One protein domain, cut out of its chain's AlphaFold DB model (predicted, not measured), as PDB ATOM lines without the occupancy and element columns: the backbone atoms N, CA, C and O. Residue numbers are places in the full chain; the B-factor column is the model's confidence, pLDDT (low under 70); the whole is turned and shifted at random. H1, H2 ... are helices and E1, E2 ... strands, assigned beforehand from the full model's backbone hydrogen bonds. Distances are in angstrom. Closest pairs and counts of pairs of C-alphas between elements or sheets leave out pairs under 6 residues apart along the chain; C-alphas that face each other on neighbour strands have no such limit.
ATOM      1  N   ASP A 431     -15.884   4.828 -67.787       89.81
ATOM      2  CA  ASP A 431     -17.100   4.138 -68.236       89.81
ATOM      3  C   ASP A 431     -16.868   2.709 -68.736       89.81
ATOM      4  O   ASP A 431     -17.804   1.919 -68.802       89.81
ATOM      5  N   SER A 432     -15.622   2.338 -69.040       92.81
ATOM      6  CA  SER A 432     -15.279   0.960 -69.416       92.81
ATOM      7  C   SER A 432     -15.137   0.019 -68.213       92.81
ATOM      8  O   SER A 432     -14.911  -1.179 -68.394       92.81
ATOM      9  N   VAL A 433     -15.221   0.554 -66.990       93.88
ATOM     10  CA  VAL A 433     -15.201  -0.222 -65.747       93.88
ATOM     11  C   VAL A 433     -16.588  -0.799 -65.500       93.88
ATOM     12  O   VAL A 433     -17.546  -0.064 -65.233       93.88
ATOM     13  N   THR A 434     -16.694  -2.122 -65.554       95.94
ATOM     14  CA  THR A 434     -17.966  -2.817 -65.336       95.94
ATOM     15  C   THR A 434     -18.308  -2.885 -63.847       95.94
ATOM     16  O   THR A 434     -17.430  -2.814 -62.982       95.94
ATOM     17  N   GLY A 435     -19.593  -3.044 -63.515       95.44
ATOM     18  CA  GLY A 435     -20.005  -3.206 -62.120       95.44
ATOM     19  C   GLY A 435     -19.392  -4.453 -61.469       95.44
ATOM     20  O   GLY A 435     -18.944  -4.414 -60.325       95.44
ATOM     21  N   GLU A 436     -19.241  -5.537 -62.225       95.69
ATOM     22  CA  GLU A 436     -18.557  -6.741 -61.753       95.69
ATOM     23  C   GLU A 436     -17.095  -6.484 -61.352       95.69
ATOM     24  O   GLU A 436     -16.666  -6.943 -60.292       95.69
ATOM     25  N   GLU A 437     -16.342  -5.699 -62.130       95.75
ATOM     26  CA  GLU A 437     -14.969  -5.315 -61.775       95.75
ATOM     27  C   GLU A 437     -14.921  -4.516 -60.464       95.75
ATOM     28  O   GLU A 437     -14.032  -4.727 -59.626       95.75
ATOM     29  N   VAL A 438     -15.898  -3.624 -60.251       96.56
ATOM     30  CA  VAL A 438     -16.053  -2.875 -58.994       96.56
ATOM     31  C   VAL A 438     -16.276  -3.838 -57.826       96.56
ATOM     32  O   VAL A 438     -15.557  -3.761 -56.822       96.56
ATOM     33  N   LEU A 439     -17.215  -4.780 -57.961       97.19
ATOM     34  CA  LEU A 439     -17.506  -5.782 -56.932       97.19
ATOM     35  C   LEU A 439     -16.295  -6.673 -56.646       97.19
ATOM     36  O   LEU A 439     -15.962  -6.897 -55.481       97.19
ATOM     37  N   GLN A 440     -15.583  -7.122 -57.680       96.81
ATOM     38  CA  GLN A 440     -14.395  -7.965 -57.540       96.81
ATOM     39  C   GLN A 440     -13.258  -7.241 -56.812       96.81
ATOM     40  O   GLN A 440     -12.551  -7.840 -55.988       96.81
ATOM     41  N   CYS A 441     -13.104  -5.936 -57.049       94.69
ATOM     42  CA  CYS A 441     -12.172  -5.106 -56.293       94.69
ATOM     43  C   CYS A 441     -12.578  -4.997 -54.817       94.69
ATOM     44  O   CYS A 441     -11.729  -5.163 -53.937       94.69
ATOM     45  N   ILE A 442     -13.865  -4.776 -54.524       96.19
ATOM     46  CA  ILE A 442     -14.365  -4.713 -53.141       96.19
ATOM     47  C   ILE A 442     -14.152  -6.050 -52.423       96.19
ATOM     48  O   ILE A 442     -13.638  -6.071 -51.303       96.19
ATOM     49  N   PHE A 443     -14.471  -7.162 -53.082       96.56
ATOM     50  CA  PHE A 443     -14.250  -8.516 -52.580       96.56
ATOM     51  C   PHE A 443     -12.777  -8.779 -52.256       96.56
ATOM     52  O   PHE A 443     -12.439  -9.281 -51.183       96.56
ATOM     53  N   SER A 444     -11.876  -8.374 -53.152       94.38
ATOM     54  CA  SER A 444     -10.432  -8.536 -52.965       94.38
ATOM     55  C   SER A 444      -9.893  -7.698 -51.797       94.38
ATOM     56  O   SER A 444      -8.911  -8.079 -51.160       94.38
ATOM     57  N   CYS A 445     -10.541  -6.571 -51.489       92.25
ATOM     58  CA  CYS A 445     -10.197  -5.686 -50.378       92.25
ATOM     59  C   CYS A 445     -10.934  -6.001 -49.061       92.25
ATOM     60  O   CYS A 445     -10.685  -5.309 -48.058       92.25
ATOM     61  N   TYR A 446     -11.799  -7.026 -49.044       93.62
ATOM     62  CA  TYR A 446     -12.633  -7.364 -47.893       93.62
ATOM     63  C   TYR A 446     -11.786  -7.645 -46.646       93.62
ATOM     64  O   TYR A 446     -10.752  -8.317 -46.677       93.62
ATOM     65  N   SER A 447     -12.218  -7.102 -45.509       90.19
ATOM     66  CA  SER A 447     -11.510  -7.249 -44.240       90.19
ATOM     67  C   SER A 447     -11.607  -8.682 -43.720       90.19
ATOM     68  O   SER A 447     -12.679  -9.125 -43.327       90.19
ATOM     69  N   THR A 448     -10.472  -9.370 -43.587       89.75
ATOM     70  CA  THR A 448     -10.411 -10.720 -42.990       89.75
ATOM     71  C   THR A 448     -10.764 -10.760 -41.501       89.75
ATOM     72  O   THR A 448     -10.911 -11.836 -40.933       89.75
ATOM     73  N   ARG A 449     -10.894  -9.597 -40.851       88.44
ATOM     74  CA  ARG A 449     -11.329  -9.479 -39.450       88.44
ATOM     75  C   ARG A 449     -12.842  -9.359 -39.300       88.44
ATOM     76  O   ARG A 449     -13.346  -9.466 -38.185       88.44
ATOM     77  N   SER A 450     -13.541  -9.072 -40.390       90.44
ATOM     78  CA  SER A 450     -14.981  -8.848 -40.405       90.44
ATOM     79  C   SER A 450     -15.680 -10.135 -40.811       90.44
ATOM     80  O   SER A 450     -15.235 -10.795 -41.745       90.44
ATOM     81  N   ASP A 451     -16.753 -10.487 -40.107       91.81
ATOM     82  CA  ASP A 451     -17.581 -11.635 -40.473       91.81
ATOM     83  C   ASP A 451     -18.237 -11.371 -41.847       91.81
ATOM     84  O   ASP A 451     -18.875 -10.324 -42.009       91.81
ATOM     85  N   PRO A 452     -18.065 -12.255 -42.847       93.94
ATOM     86  CA  PRO A 452     -18.724 -12.141 -44.149       93.94
ATOM     87  C   PRO A 452     -20.252 -12.040 -44.058       93.94
ATOM     88  O   PRO A 452     -20.853 -11.269 -44.804       93.94
ATOM     89  N   ARG A 453     -20.875 -12.725 -43.087       92.06
ATOM     90  CA  ARG A 453     -22.339 -12.739 -42.916       92.06
ATOM     91  C   ARG A 453     -22.906 -11.398 -42.468       92.06
ATOM     92  O   ARG A 453     -24.051 -11.083 -42.779       92.06
ATOM     93  N   GLY A 454     -22.107 -10.620 -41.735       88.75
ATOM     94  CA  GLY A 454     -22.476  -9.283 -41.266       88.75
ATOM     95  C   GLY A 454     -22.389  -8.206 -42.349       88.75
ATOM     96  O   GLY A 454     -22.774  -7.064 -42.097       88.75
ATOM     97  N   GLY A 455     -21.869  -8.553 -43.528       92.44
ATOM     98  CA  GLY A 455     -21.736  -7.648 -44.656       92.44
ATOM     99  C   GLY A 455     -20.708  -6.530 -44.465       92.44
ATOM    100  O   GLY A 455     -19.966  -6.422 -43.480       92.44
ATOM    101  N   THR A 456     -20.652  -5.664 -45.467       94.25
ATOM    102  CA  THR A 456     -19.783  -4.494 -45.535       94.25
ATOM    103  C   THR A 456     -20.522  -3.327 -46.179       94.25
ATOM    104  O   THR A 456     -21.683  -3.443 -46.547       94.25
ATOM    105  N   THR A 457     -19.855  -2.184 -46.286       94.56
ATOM    106  CA  THR A 457     -20.368  -1.004 -46.992       94.56
ATOM    107  C   THR A 457     -19.322  -0.532 -47.998       94.56
ATOM    108  O   THR A 457     -18.120  -0.782 -47.823       94.56
ATOM    109  N   ILE A 458     -19.744   0.197 -49.035       94.75
ATOM    110  CA  ILE A 458     -18.807   0.827 -49.980       94.75
ATOM    111  C   ILE A 458     -17.857   1.759 -49.217       94.75
ATOM    112  O   ILE A 458     -16.640   1.698 -49.407       94.75
ATOM    113  N   SER A 459     -18.384   2.547 -48.273       91.88
ATOM    114  CA  SER A 459     -17.609   3.500 -47.467       91.88
ATOM    115  C   SER A 459     -16.416   2.870 -46.735       91.88
ATOM    116  O   SER A 459     -15.325   3.446 -46.714       91.88
ATOM    117  N   ARG A 460     -16.578   1.656 -46.186       90.00
ATOM    118  CA  ARG A 460     -15.517   0.935 -45.458       90.00
ATOM    119  C   ARG A 460     -14.371   0.497 -46.362       90.00
ATOM    120  O   ARG A 460     -13.231   0.415 -45.903       90.00
ATOM    121  N   ASN A 461     -14.666   0.224 -47.630       91.00
ATOM    122  CA  ASN A 461     -13.683  -0.247 -48.602       91.00
ATOM    123  C   ASN A 461     -13.116   0.888 -49.457       91.00
ATOM    124  O   ASN A 461     -12.018   0.742 -49.985       91.00
ATOM    125  N   LEU A 462     -13.800   2.035 -49.533       89.56
ATOM    126  CA  LEU A 462     -13.499   3.135 -50.451       89.56
ATOM    127  C   LEU A 462     -12.031   3.578 -50.419       89.56
ATOM    128  O   LEU A 462     -11.434   3.798 -51.461       89.56
ATOM    129  N   SER A 463     -11.412   3.659 -49.239       83.75
ATOM    130  CA  SER A 463     -10.000   4.063 -49.100       83.75
ATOM    131  C   SER A 463      -8.985   3.054 -49.654       83.75
ATOM    132  O   SER A 463      -7.832   3.419 -49.871       83.75
ATOM    133  N   ARG A 464      -9.397   1.801 -49.874       85.31
ATOM    134  CA  ARG A 464      -8.560   0.701 -50.377       85.31
ATOM    135  C   ARG A 464      -8.752   0.438 -51.870       85.31
ATOM    136  O   ARG A 464      -7.937  -0.271 -52.456       85.31
ATOM    137  N   LEU A 465      -9.815   0.973 -52.469       88.94
ATOM    138  CA  LEU A 465     -10.141   0.742 -53.873       88.94
ATOM    139  C   LEU A 465      -9.211   1.544 -54.803       88.94
ATOM    140  O   LEU A 465      -8.851   2.681 -54.476       88.94
ATOM    141  N   PRO A 466      -8.847   0.993 -55.979       86.31
ATOM    142  CA  PRO A 466      -8.129   1.733 -57.015       86.31
ATOM    143  C   PRO A 466      -8.852   3.027 -57.414       86.31
ATOM    144  O   PRO A 466     -10.079   3.104 -57.360       86.31
ATOM    145  N   ARG A 467      -8.103   4.050 -57.852       81.81
ATOM    146  CA  ARG A 467      -8.665   5.351 -58.262       81.81
ATOM    147  C   ARG A 467      -9.766   5.206 -59.308       81.81
ATOM    148  O   ARG A 467     -10.840   5.745 -59.083       81.81
ATOM    149  N   LEU A 468      -9.521   4.425 -60.356       87.56
ATOM    150  CA  LEU A 468     -10.477   4.221 -61.441       87.56
ATOM    151  C   LEU A 468     -11.818   3.639 -60.941       87.56
ATOM    152  O   LEU A 468     -12.886   4.104 -61.321       87.56
ATOM    153  N   ILE A 469     -11.765   2.698 -59.991       93.81
ATOM    154  CA  ILE A 469     -12.947   2.107 -59.342       93.81
ATOM    155  C   ILE A 469     -13.679   3.141 -58.476       93.81
ATOM    156  O   ILE A 469     -14.906   3.207 -58.485       93.81
ATOM    157  N   ARG A 470     -12.936   3.977 -57.734       92.19
ATOM    158  CA  ARG A 470     -13.527   5.068 -56.940       92.19
ATOM    159  C   ARG A 470     -14.205   6.099 -57.838       92.19
ATOM    160  O   ARG A 470     -15.312   6.514 -57.528       92.19
ATOM    161  N   GLU A 471     -13.555   6.507 -58.925       90.38
ATOM    162  CA  GLU A 471     -14.118   7.444 -59.901       90.38
ATOM    163  C   GLU A 471     -15.397   6.882 -60.518       90.38
ATOM    164  O   GLU A 471     -16.400   7.590 -60.539       90.38
ATOM    165  N   ARG A 472     -15.412   5.593 -60.887       94.69
ATOM    166  CA  ARG A 472     -16.623   4.924 -61.380       94.69
ATOM    167  C   ARG A 472     -17.754   4.931 -60.349       94.69
ATOM    168  O   ARG A 472     -18.866   5.318 -60.684       94.69
ATOM    169  N   LEU A 473     -17.467   4.584 -59.093       95.12
ATOM    170  CA  LEU A 473     -18.451   4.622 -58.001       95.12
ATOM    171  C   LEU A 473     -19.025   6.027 -57.762       95.12
ATOM    172  O   LEU A 473     -20.202   6.166 -57.455       95.12
ATOM    173  N   PHE A 474     -18.203   7.077 -57.878       93.69
ATOM    174  CA  PHE A 474     -18.671   8.460 -57.737       93.69
ATOM    175  C   PHE A 474     -19.404   8.983 -58.980       93.69
ATOM    176  O   PHE A 474     -20.177   9.931 -58.844       93.69
ATOM    177  N   ALA A 475     -19.165   8.397 -60.157       94.06
ATOM    178  CA  ALA A 475     -19.868   8.725 -61.395       94.06
ATOM    179  C   ALA A 475     -21.282   8.119 -61.457       94.06
ATOM    180  O   ALA A 475     -22.158   8.724 -62.066       94.06
ATOM    181  N   MET A 476     -21.515   6.974 -60.801       94.81
ATOM    182  CA  MET A 476     -22.850   6.372 -60.646       94.81
ATOM    183  C   MET A 476     -23.782   7.317 -59.877       94.81
ATOM    184  O   MET A 476     -23.361   7.923 -58.881       94.81
ATOM    185  N   HIS A 477     -25.037   7.431 -60.311       92.69
ATOM    186  CA  HIS A 477     -26.054   8.240 -59.643       92.69
ATOM    187  C   HIS A 477     -26.531   7.555 -58.361       92.69
ATOM    188  O   HIS A 477     -26.500   8.174 -57.294       92.69
ATOM    189  N   ASP A 478     -26.851   6.263 -58.455       93.62
ATOM    190  CA  ASP A 478     -27.215   5.413 -57.319       93.62
ATOM    191  C   ASP A 478     -26.472   4.072 -57.380       93.62
ATOM    192  O   ASP A 478     -26.733   3.229 -58.234       93.62
ATOM    193  N   VAL A 479     -25.541   3.853 -56.448       95.19
ATOM    194  CA  VAL A 479     -24.776   2.597 -56.394       95.19
ATOM    195  C   VAL A 479     -25.651   1.401 -56.015       95.19
ATOM    196  O   VAL A 479     -25.326   0.272 -56.376       95.19
ATOM    197  N   VAL A 480     -26.753   1.592 -55.293       94.25
ATOM    198  CA  VAL A 480     -27.626   0.464 -54.947       94.25
ATOM    199  C   VAL A 480     -28.277  -0.078 -56.214       94.25
ATOM    200  O   VAL A 480     -28.130  -1.264 -56.502       94.25
ATOM    201  N   GLU A 481     -28.904   0.791 -57.005       93.75
ATOM    202  CA  GLU A 481     -29.595   0.396 -58.236       93.75
ATOM    203  C   GLU A 481     -28.622   0.031 -59.365       93.75
ATOM    204  O   GLU A 481     -28.779  -1.014 -59.994       93.75
ATOM    205  N   GLU A 482     -27.583   0.842 -59.598       94.31
ATOM    206  CA  GLU A 482     -26.656   0.675 -60.730       94.31
ATOM    207  C   GLU A 482     -25.552  -0.365 -60.494       94.31
ATOM    208  O   GLU A 482     -24.799  -0.685 -61.415       94.31
ATOM    209  N   LEU A 483     -25.394  -0.873 -59.268       96.06
ATOM    210  CA  LEU A 483     -24.359  -1.858 -58.948       96.06
ATOM    211  C   LEU A 483     -24.898  -3.019 -58.121       96.06
ATOM    212  O   LEU A 483     -24.779  -4.160 -58.548       96.06
ATOM    213  N   LEU A 484     -25.443  -2.770 -56.930       95.69
ATOM    214  CA  LEU A 484     -25.755  -3.863 -56.002       95.69
ATOM    215  C   LEU A 484     -26.953  -4.699 -56.478       95.69
ATOM    216  O   LEU A 484     -26.908  -5.924 -56.399       95.69
ATOM    217  N   CYS A 485     -27.987  -4.056 -57.018       94.12
ATOM    218  CA  CYS A 485     -29.183  -4.720 -57.537       94.12
ATOM    219  C   CYS A 485     -28.979  -5.364 -58.916       94.12
ATOM    220  O   CYS A 485     -29.765  -6.235 -59.285       94.12
ATOM    221  N   LEU A 486     -27.935  -4.984 -59.664       96.06
ATOM    222  CA  LEU A 486     -27.625  -5.587 -60.967       96.06
ATOM    223  C   LEU A 486     -26.986  -6.980 -60.866       96.06
ATOM    224  O   LEU A 486     -26.995  -7.705 -61.856       96.06
ATOM    225  N   TYR A 487     -26.440  -7.351 -59.703       96.25
ATOM    226  CA  TYR A 487     -25.749  -8.631 -59.491       96.25
ATOM    227  C   TYR A 487     -26.302  -9.401 -58.272       96.25
ATOM    228  O   TYR A 487     -25.550  -9.672 -57.324       96.25
ATOM    229  N   PRO A 488     -27.602  -9.757 -58.259       95.69
ATOM    230  CA  PRO A 488     -28.242 -10.442 -57.129       95.69
ATOM    231  C   PRO A 488     -27.641 -11.826 -56.836       95.69
ATOM    232  O   PRO A 488     -27.730 -12.329 -55.719       95.69
ATOM    233  N   GLU A 489     -26.999 -12.446 -57.825       95.81
ATOM    234  CA  GLU A 489     -26.307 -13.727 -57.691       95.81
ATOM    235  C   GLU A 489     -24.951 -13.619 -56.976       95.81
ATOM    236  O   GLU A 489     -24.399 -14.632 -56.545       95.81
ATOM    237  N   LYS A 490     -24.409 -12.401 -56.831       96.00
ATOM    238  CA  LYS A 490     -23.114 -12.136 -56.175       96.00
ATOM    239  C   LYS A 490     -23.261 -11.348 -54.889       96.00
ATOM    240  O   LYS A 490     -22.422 -11.488 -53.995       96.00
ATOM    241  N   VAL A 491     -24.279 -10.498 -54.805       96.69
ATOM    242  CA  VAL A 491     -24.461  -9.561 -53.703       96.69
ATOM    243  C   VAL A 491     -25.914  -9.526 -53.258       96.69
ATOM    244  O   VAL A 491     -26.829  -9.418 -54.062       96.69
ATOM    245  N   GLU A 492     -26.108  -9.542 -51.945       96.00
ATOM    246  CA  GLU A 492     -27.398  -9.318 -51.307       96.00
ATOM    247  C   GLU A 492     -27.339  -8.019 -50.503       96.00
ATOM    248  O   GLU A 492     -26.494  -7.849 -49.612       96.00
ATOM    249  N   VAL A 493     -28.241  -7.092 -50.822       94.94
ATOM    250  CA  VAL A 493     -28.414  -5.849 -50.069       94.94
ATOM    251  C   VAL A 493     -29.110  -6.179 -48.754       94.94
ATOM    252  O   VAL A 493     -30.217  -6.714 -48.737       94.94
ATOM    253  N   LEU A 494     -28.459  -5.858 -47.639       91.31
ATOM    254  CA  LEU A 494     -29.020  -6.098 -46.320       91.31
ATOM    255  C   LEU A 494     -29.986  -4.957 -46.013       91.31
ATOM    256  O   LEU A 494     -29.573  -3.808 -45.862       91.31
ATOM    257  N   SER A 495     -31.280  -5.264 -45.932       75.19
ATOM    258  CA  SER A 495     -32.282  -4.292 -45.493       75.19
ATOM    259  C   SER A 495     -31.932  -3.773 -44.090       75.19
ATOM    260  O   SER A 495     -31.327  -4.490 -43.290       75.19
ATOM    261  N   ASP A 496     -32.323  -2.534 -43.782       59.53
ATOM    262  CA  ASP A 496     -32.058  -1.807 -42.526       59.53
ATOM    263  C   ASP A 496     -32.732  -2.422 -41.274       59.53
ATOM    264  O   ASP A 496     -33.203  -1.727 -40.370       59.53
ATOM    265  N   THR A 497     -32.761  -3.746 -41.140       48.50
ATOM    266  CA  THR A 497     -33.366  -4.435 -39.998       48.50
ATOM    267  C   THR A 497     -32.640  -4.102 -38.688       48.50
ATOM    268  O   THR A 497     -33.245  -4.152 -37.623       48.50
ATOM    269  N   SER A 498     -31.371  -3.674 -38.741       45.66
ATOM    270  CA  SER A 498     -30.608  -3.264 -37.547       45.66
ATOM    271  C   SER A 498     -30.806  -1.800 -37.120       45.66
ATOM    272  O   SER A 498     -30.581  -1.485 -35.953       45.66
ATOM    273  N   LEU A 499     -31.282  -0.918 -38.008       46.41
ATOM    274  CA  LEU A 499     -31.688   0.448 -37.645       46.41
ATOM    275  C   LEU A 499     -33.170   0.502 -37.238       46.41
ATOM    276  O   LEU A 499     -33.524   1.260 -36.334       46.41
ATOM    277  N   ALA A 500     -34.018  -0.351 -37.821       37.94
ATOM    278  CA  ALA A 500     -35.436  -0.455 -37.469       37.94
ATOM    279  C   ALA A 500     -35.697  -1.232 -36.158       37.94
ATOM    280  O   ALA A 500     -36.602  -0.868 -35.407       37.94
ATOM    281  N   GLU A 525     -18.824   9.419 -40.973       77.69
ATOM    282  CA  GLU A 525     -18.809   8.530 -42.138       77.69
ATOM    283  C   GLU A 525     -19.439   9.221 -43.360       77.69
ATOM    284  O   GLU A 525     -18.801   9.250 -44.411       77.69
ATOM    285  N   LEU A 526     -20.578   9.911 -43.209       82.31
ATOM    286  CA  LEU A 526     -21.196  10.748 -44.254       82.31
ATOM    287  C   LEU A 526     -20.252  11.827 -44.794       82.31
ATOM    288  O   LEU A 526     -20.146  12.007 -46.007       82.31
ATOM    289  N   GLN A 527     -19.538  12.530 -43.911       79.56
ATOM    290  CA  GLN A 527     -18.537  13.516 -44.326       79.56
ATOM    291  C   GLN A 527     -17.406  12.867 -45.133       79.56
ATOM    292  O   GLN A 527     -16.961  13.434 -46.132       79.56
ATOM    293  N   SER A 528     -16.969  11.663 -44.750       75.50
ATOM    294  CA  SER A 528     -15.903  10.943 -45.457       75.50
ATOM    295  C   SER A 528     -16.296  10.487 -46.869       75.50
ATOM    296  O   SER A 528     -15.426  10.383 -47.732       75.50
ATOM    297  N   VAL A 529     -17.595  10.290 -47.129       84.12
ATOM    298  CA  VAL A 529     -18.142   9.896 -48.442       84.12
ATOM    299  C   VAL A 529     -18.838  11.044 -49.181       84.12
ATOM    300  O   VAL A 529     -19.648  10.811 -50.071       84.12
ATOM    301  N   ARG A 530     -18.528  12.301 -48.835       85.56
ATOM    302  CA  ARG A 530     -19.080  13.503 -49.498       85.56
ATOM    303  C   ARG A 530     -20.618  13.544 -49.522       85.56
ATOM    304  O   ARG A 530     -21.209  14.055 -50.465       85.56
ATOM    305  N   GLY A 531     -21.266  13.004 -48.490       85.25
ATOM    306  CA  GLY A 531     -22.727  12.995 -48.365       85.25
ATOM    307  C   GLY A 531     -23.455  11.893 -49.144       85.25
ATOM    308  O   GLY A 531     -24.679  11.837 -49.059       85.25
ATOM    309  N   ARG A 532     -22.740  10.999 -49.845       89.00
ATOM    310  CA  ARG A 532     -23.310   9.833 -50.544       89.00
ATOM    311  C   ARG A 532     -23.884   8.820 -49.546       89.00
ATOM    312  O   ARG A 532     -23.134   8.132 -48.854       89.00
ATOM    313  N   ARG A 533     -25.215   8.773 -49.418       89.75
ATOM    314  CA  ARG A 533     -25.929   7.872 -48.489       89.75
ATOM    315  C   ARG A 533     -25.955   6.429 -48.982       89.75
ATOM    316  O   ARG A 533     -25.806   5.515 -48.180       89.75
ATOM    317  N   ASP A 534     -26.059   6.251 -50.290       92.06
ATOM    318  CA  ASP A 534     -25.973   4.976 -51.004       92.06
ATOM    319  C   ASP A 534     -24.674   4.207 -50.687       92.06
ATOM    320  O   ASP A 534     -24.671   2.984 -50.594       92.06
ATOM    321  N   PHE A 535     -23.573   4.902 -50.374       93.88
ATOM    322  CA  PHE A 535     -22.305   4.260 -49.987       93.88
ATOM    323  C   PHE A 535     -22.321   3.624 -48.586       93.88
ATOM    324  O   PHE A 535     -21.380   2.902 -48.221       93.88
ATOM    325  N   LEU A 536     -23.333   3.940 -47.777       92.25
ATOM    326  CA  LEU A 536     -23.498   3.448 -46.410       92.25
ATOM    327  C   LEU A 536     -24.449   2.254 -46.326       92.25
ATOM    328  O   LEU A 536     -24.524   1.646 -45.260       92.25
ATOM    329  N   VAL A 537     -25.123   1.905 -47.425       92.00
ATOM    330  CA  VAL A 537     -26.035   0.763 -47.474       92.00
ATOM    331  C   VAL A 537     -25.232  -0.528 -47.275       92.00
ATOM    332  O   VAL A 537     -24.264  -0.772 -48.009       92.00
ATOM    333  N   PRO A 538     -25.559  -1.334 -46.250       94.12
ATOM    334  CA  PRO A 538     -24.865  -2.582 -46.004       94.12
ATOM    335  C   PRO A 538     -25.269  -3.641 -47.031       94.12
ATOM    336  O   PRO A 538     -26.432  -3.787 -47.392       94.12
ATOM    337  N   PHE A 539     -24.295  -4.425 -47.472       95.88
ATOM    338  CA  PHE A 539     -24.511  -5.574 -48.346       95.88
ATOM    339  C   PHE A 539     -23.548  -6.699 -47.985       95.88
ATOM    340  O   PHE A 539     -22.477  -6.458 -47.415       95.88
ATOM    341  N   ARG A 540     -23.897  -7.934 -48.332       96.44
ATOM    342  CA  ARG A 540     -23.005  -9.091 -48.209       96.44
ATOM    343  C   ARG A 540     -22.812  -9.763 -49.557       96.44
ATOM    344  O   ARG A 540     -23.669  -9.677 -50.426       96.44
ATOM    345  N   PHE A 541     -21.675 -10.426 -49.716       97.44
ATOM    346  CA  PHE A 541     -21.479 -11.321 -50.849       97.44
ATOM    347  C   PHE A 541     -22.245 -12.619 -50.600       97.44
ATOM    348  O   PHE A 541     -22.327 -13.042 -49.448       97.44
ATOM    349  N   VAL A 542     -22.779 -13.223 -51.659       97.25
ATOM    350  CA  VAL A 542     -23.535 -14.487 -51.625       97.25
ATOM    351  C   VAL A 542     -22.921 -15.521 -52.574       97.25
ATOM    352  O   VAL A 542     -21.997 -15.219 -53.337       97.25
ATOM    353  N   GLY A 543     -23.388 -16.769 -52.481       96.25
ATOM    354  CA  GLY A 543     -22.921 -17.878 -53.315       96.25
ATOM    355  C   GLY A 543     -21.431 -18.175 -53.118       96.25
ATOM    356  O   GLY A 543     -20.906 -18.109 -52.005       96.25
ATOM    357  N   GLU A 544     -20.718 -18.451 -54.212       96.50
ATOM    358  CA  GLU A 544     -19.293 -18.816 -54.163       96.50
ATOM    359  C   GLU A 544     -18.401 -17.751 -53.505       96.50
ATOM    360  O   GLU A 544     -17.333 -18.052 -52.964       96.50
ATOM    361  N   TRP A 545     -18.787 -16.477 -53.599       96.75
ATOM    362  CA  TRP A 545     -18.000 -15.387 -53.032       96.75
ATOM    363  C   TRP A 545     -18.128 -15.378 -51.506       96.75
ATOM    364  O   TRP A 545     -17.123 -15.206 -50.808       96.75
ATOM    365  N   GLU A 546     -19.321 -15.638 -50.970       96.50
ATOM    366  CA  GLU A 546     -19.504 -15.802 -49.526       96.50
ATOM    367  C   GLU A 546     -18.642 -16.944 -48.991       96.50
ATOM    368  O   GLU A 546     -17.882 -16.748 -48.041       96.50
ATOM    369  N   GLU A 547     -18.685 -18.107 -49.645       96.94
ATOM    370  CA  GLU A 547     -17.915 -19.291 -49.252       96.94
ATOM    371  C   GLU A 547     -16.407 -19.004 -49.215       96.94
ATOM    372  O   GLU A 547     -15.741 -19.265 -48.208       96.94
ATOM    373  N   LYS A 548     -15.873 -18.361 -50.265       97.31
ATOM    374  CA  LYS A 548     -14.456 -17.958 -50.342       97.31
ATOM    375  C   LYS A 548     -14.069 -16.966 -49.240       97.31
ATOM    376  O   LYS A 548     -12.953 -17.030 -48.710       97.31
ATOM    377  N   LEU A 549     -14.947 -16.025 -48.881       95.88
ATOM    378  CA  LEU A 549     -14.688 -15.098 -47.771       95.88
ATOM    379  C   LEU A 549     -14.775 -15.793 -46.413       95.88
ATOM    380  O   LEU A 549     -13.935 -15.526 -45.551       95.88
ATOM    381  N   MET A 550     -15.735 -16.699 -46.231       96.12
ATOM    382  CA  MET A 550     -15.895 -17.496 -45.015       96.12
ATOM    383  C   MET A 550     -14.682 -18.391 -44.768       96.12
ATOM    384  O   MET A 550     -14.184 -18.460 -43.643       96.12
ATOM    385  N   GLU A 551     -14.133 -19.003 -45.815       96.81
ATOM    386  CA  GLU A 551     -12.897 -19.779 -45.732       96.81
ATOM    387  C   GLU A 551     -11.700 -18.905 -45.310       96.81
ATOM    388  O   GLU A 551     -10.945 -19.253 -44.399       96.81
ATOM    389  N   LYS A 552     -11.535 -17.719 -45.918       95.19
ATOM    390  CA  LYS A 552     -10.479 -16.765 -45.524       95.19
ATOM    391  C   LYS A 552     -10.644 -16.296 -44.075       95.19
ATOM    392  O   LYS A 552      -9.653 -16.189 -43.348       95.19
ATOM    393  N   TYR A 553     -11.879 -16.020 -43.658       95.56
ATOM    394  CA  TYR A 553     -12.214 -15.575 -42.309       95.56
ATOM    395  C   TYR A 553     -11.926 -16.660 -41.262       95.56
ATOM    396  O   TYR A 553     -11.261 -16.388 -40.261       95.56
ATOM    397  N   THR A 554     -12.346 -17.905 -41.507       95.75
ATOM    398  CA  THR A 554     -12.116 -19.034 -40.588       95.75
ATOM    399  C   THR A 554     -10.629 -19.362 -40.460       95.75
ATOM    400  O   THR A 554     -10.131 -19.472 -39.336       95.75
ATOM    401  N   LYS A 555      -9.880 -19.390 -41.575       96.00
ATOM    402  CA  LYS A 555      -8.411 -19.538 -41.571       96.00
ATOM    403  C   LYS A 555      -7.728 -18.444 -40.746       96.00
ATOM    404  O   LYS A 555      -6.820 -18.725 -39.958       96.00
ATOM    405  N   GLN A 556      -8.170 -17.192 -40.879       94.44
ATOM    406  CA  GLN A 556      -7.627 -16.080 -40.096       94.44
ATOM    407  C   GLN A 556      -7.968 -16.205 -38.603       94.44
ATOM    408  O   GLN A 556      -7.086 -16.006 -37.765       94.44
ATOM    409  N   LYS A 557      -9.203 -16.588 -38.252       93.00
ATOM    410  CA  LYS A 557      -9.619 -16.840 -36.862       93.00
ATOM    411  C   LYS A 557      -8.814 -17.964 -36.213       93.00
ATOM    412  O   LYS A 557      -8.332 -17.788 -35.096       93.00
ATOM    413  N   GLN A 558      -8.594 -19.071 -36.921       93.94
ATOM    414  CA  GLN A 558      -7.743 -20.169 -36.453       93.94
ATOM    415  C   GLN A 558      -6.300 -19.702 -36.214       93.94
ATOM    416  O   GLN A 558      -5.713 -19.997 -35.173       93.94
ATOM    417  N   LYS A 559      -5.743 -18.896 -37.128       93.81
ATOM    418  CA  LYS A 559      -4.404 -18.307 -36.977       93.81
ATOM    419  C   LYS A 559      -4.303 -17.372 -35.767       93.81
ATOM    420  O   LYS A 559      -3.266 -17.336 -35.106       93.81
ATOM    421  N   GLU A 560      -5.347 -16.599 -35.477       91.38
ATOM    422  CA  GLU A 560      -5.398 -15.727 -34.297       91.38
ATOM    423  C   GLU A 560      -5.521 -16.526 -32.995       91.38
ATOM    424  O   GLU A 560      -4.798 -16.225 -32.043       91.38
ATOM    425  N   LEU A 561      -6.336 -17.585 -32.974       90.88
ATOM    426  CA  LEU A 561      -6.445 -18.505 -31.837       90.88
ATOM    427  C   LEU A 561      -5.110 -19.208 -31.548       90.88
ATOM    428  O   LEU A 561      -4.655 -19.195 -30.406       90.88
ATOM    429  N   ALA A 562      -4.427 -19.709 -32.582       90.31
ATOM    430  CA  ALA A 562      -3.113 -20.343 -32.451       90.31
ATOM    431  C   ALA A 562      -2.034 -19.374 -31.924       90.31
ATOM    432  O   ALA A 562      -1.175 -19.744 -31.121       90.31
ATOM    433  N   LYS A 563      -2.082 -18.098 -32.332       88.31
ATOM    434  CA  LYS A 563      -1.196 -17.052 -31.788       88.31
ATOM    435  C   LYS A 563      -1.530 -16.697 -30.338       88.31
ATOM    436  O   LYS A 563      -0.620 -16.397 -29.565       88.31
ATOM    437  N   GLY A 564      -2.813 -16.713 -29.976       78.44
ATOM    438  CA  GLY A 564      -3.277 -16.507 -28.604       78.44
ATOM    439  C   GLY A 564      -2.801 -17.615 -27.665       78.44
ATOM    440  O   GLY A 564      -2.235 -17.321 -26.613       78.44
ATOM    441  N   SER A 565      -2.921 -18.878 -28.086       74.56
ATOM    442  CA  SER A 565      -2.461 -20.032 -27.307       74.56
ATOM    443  C   SER A 565      -0.935 -20.099 -27.183       74.56
ATOM    444  O   SER A 565      -0.424 -20.461 -26.125       74.56
ATOM    445  N   ALA A 566      -0.188 -19.689 -28.216       68.69
ATOM    446  CA  ALA A 566       1.275 -19.599 -28.149       68.69
ATOM    447  C   ALA A 566       1.758 -18.547 -27.131       68.69
ATOM    448  O   ALA A 566       2.757 -18.764 -26.455       68.69
TER     449      ALA A 566
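AT A GLANCE: This is residues 431 to 500 and 525 to 566 of the 579 residues of an uncharacterized protein of Leptomonas seymouri (UniProt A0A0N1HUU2). A compact body of short helices and loops holds a tiny two-stranded sheet, E1 and E2, and one long helix, H7, runs out from it as an arm whose residues 558 to 566 stick out. In the body H1 lies next to H2, H3 and H4, and H4 is also next to E1; H2 is near H3 and H6 as well, and H5, which touches no helix, ends at the cut. The 112 printed residues hold H1 H2 H3 H4 E1 H5 H6 E2 H7 in chain order; the class is mostly helix and the sheet antiparallel. The whole is compact, with a radius of gyration of the C-alphas of 15.0 A and spans of 49 by 35 by 27 A.

IN THESE COORDINATES: E1 is residues 491 to 493 and E2 539 to 541. H7, residues 544 to 566, measures 33.2 A and ends at C-alpha 566 (1.275, -19.599, -28.149). H1, 435 to 444, measures 14.3 A from C-alpha 435 (-20.005, -3.206, -62.120); H3, 467 to 475, measures 12.1 A. H2 is 458 to 462, H4 479 to 484, H5 497 to 500 and H6 525 to 528.

HOW THE PARTS SIT: E1 and E2 are antiparallel at 159 degrees, with N 492 and O 540 within hydrogen-bond range at 2.9 A. The closest C-alphas of H4 and E1, Leu 484 and Val 491, are 6.3 A apart. H1 and H3 only just touch, with 3 pairs of C-alphas within 8 A, the closest Val 438 and Ile 469 at 5.9 A; they run opposite ways at a steep tilt of 50 degrees. H1 and H7 are close but not clearly touching, their closest C-alphas, Phe 443 and Trp 545, 7.8 A apart. So are H2 and H6, with Ser 459 and Glu 525 at 7.4 A. H5 and H6 are apart. Every O i to N i+4 pair is within hydrogen-bond range in H1, H2, H3, H4 and H7; H5 and H6 are too short for one.

THE WHOLE: The C-alphas of His 477 and Ala 566, the two farthest apart, are 50.1 A apart. Residues 501 to 524 are not printed, and C-alphas 500 and 525 are 19.5 A apart across the cut. The link from H1 to H2, 13 residues, is long. The pLDDT is under 70 at residues 496 to 500 and 566.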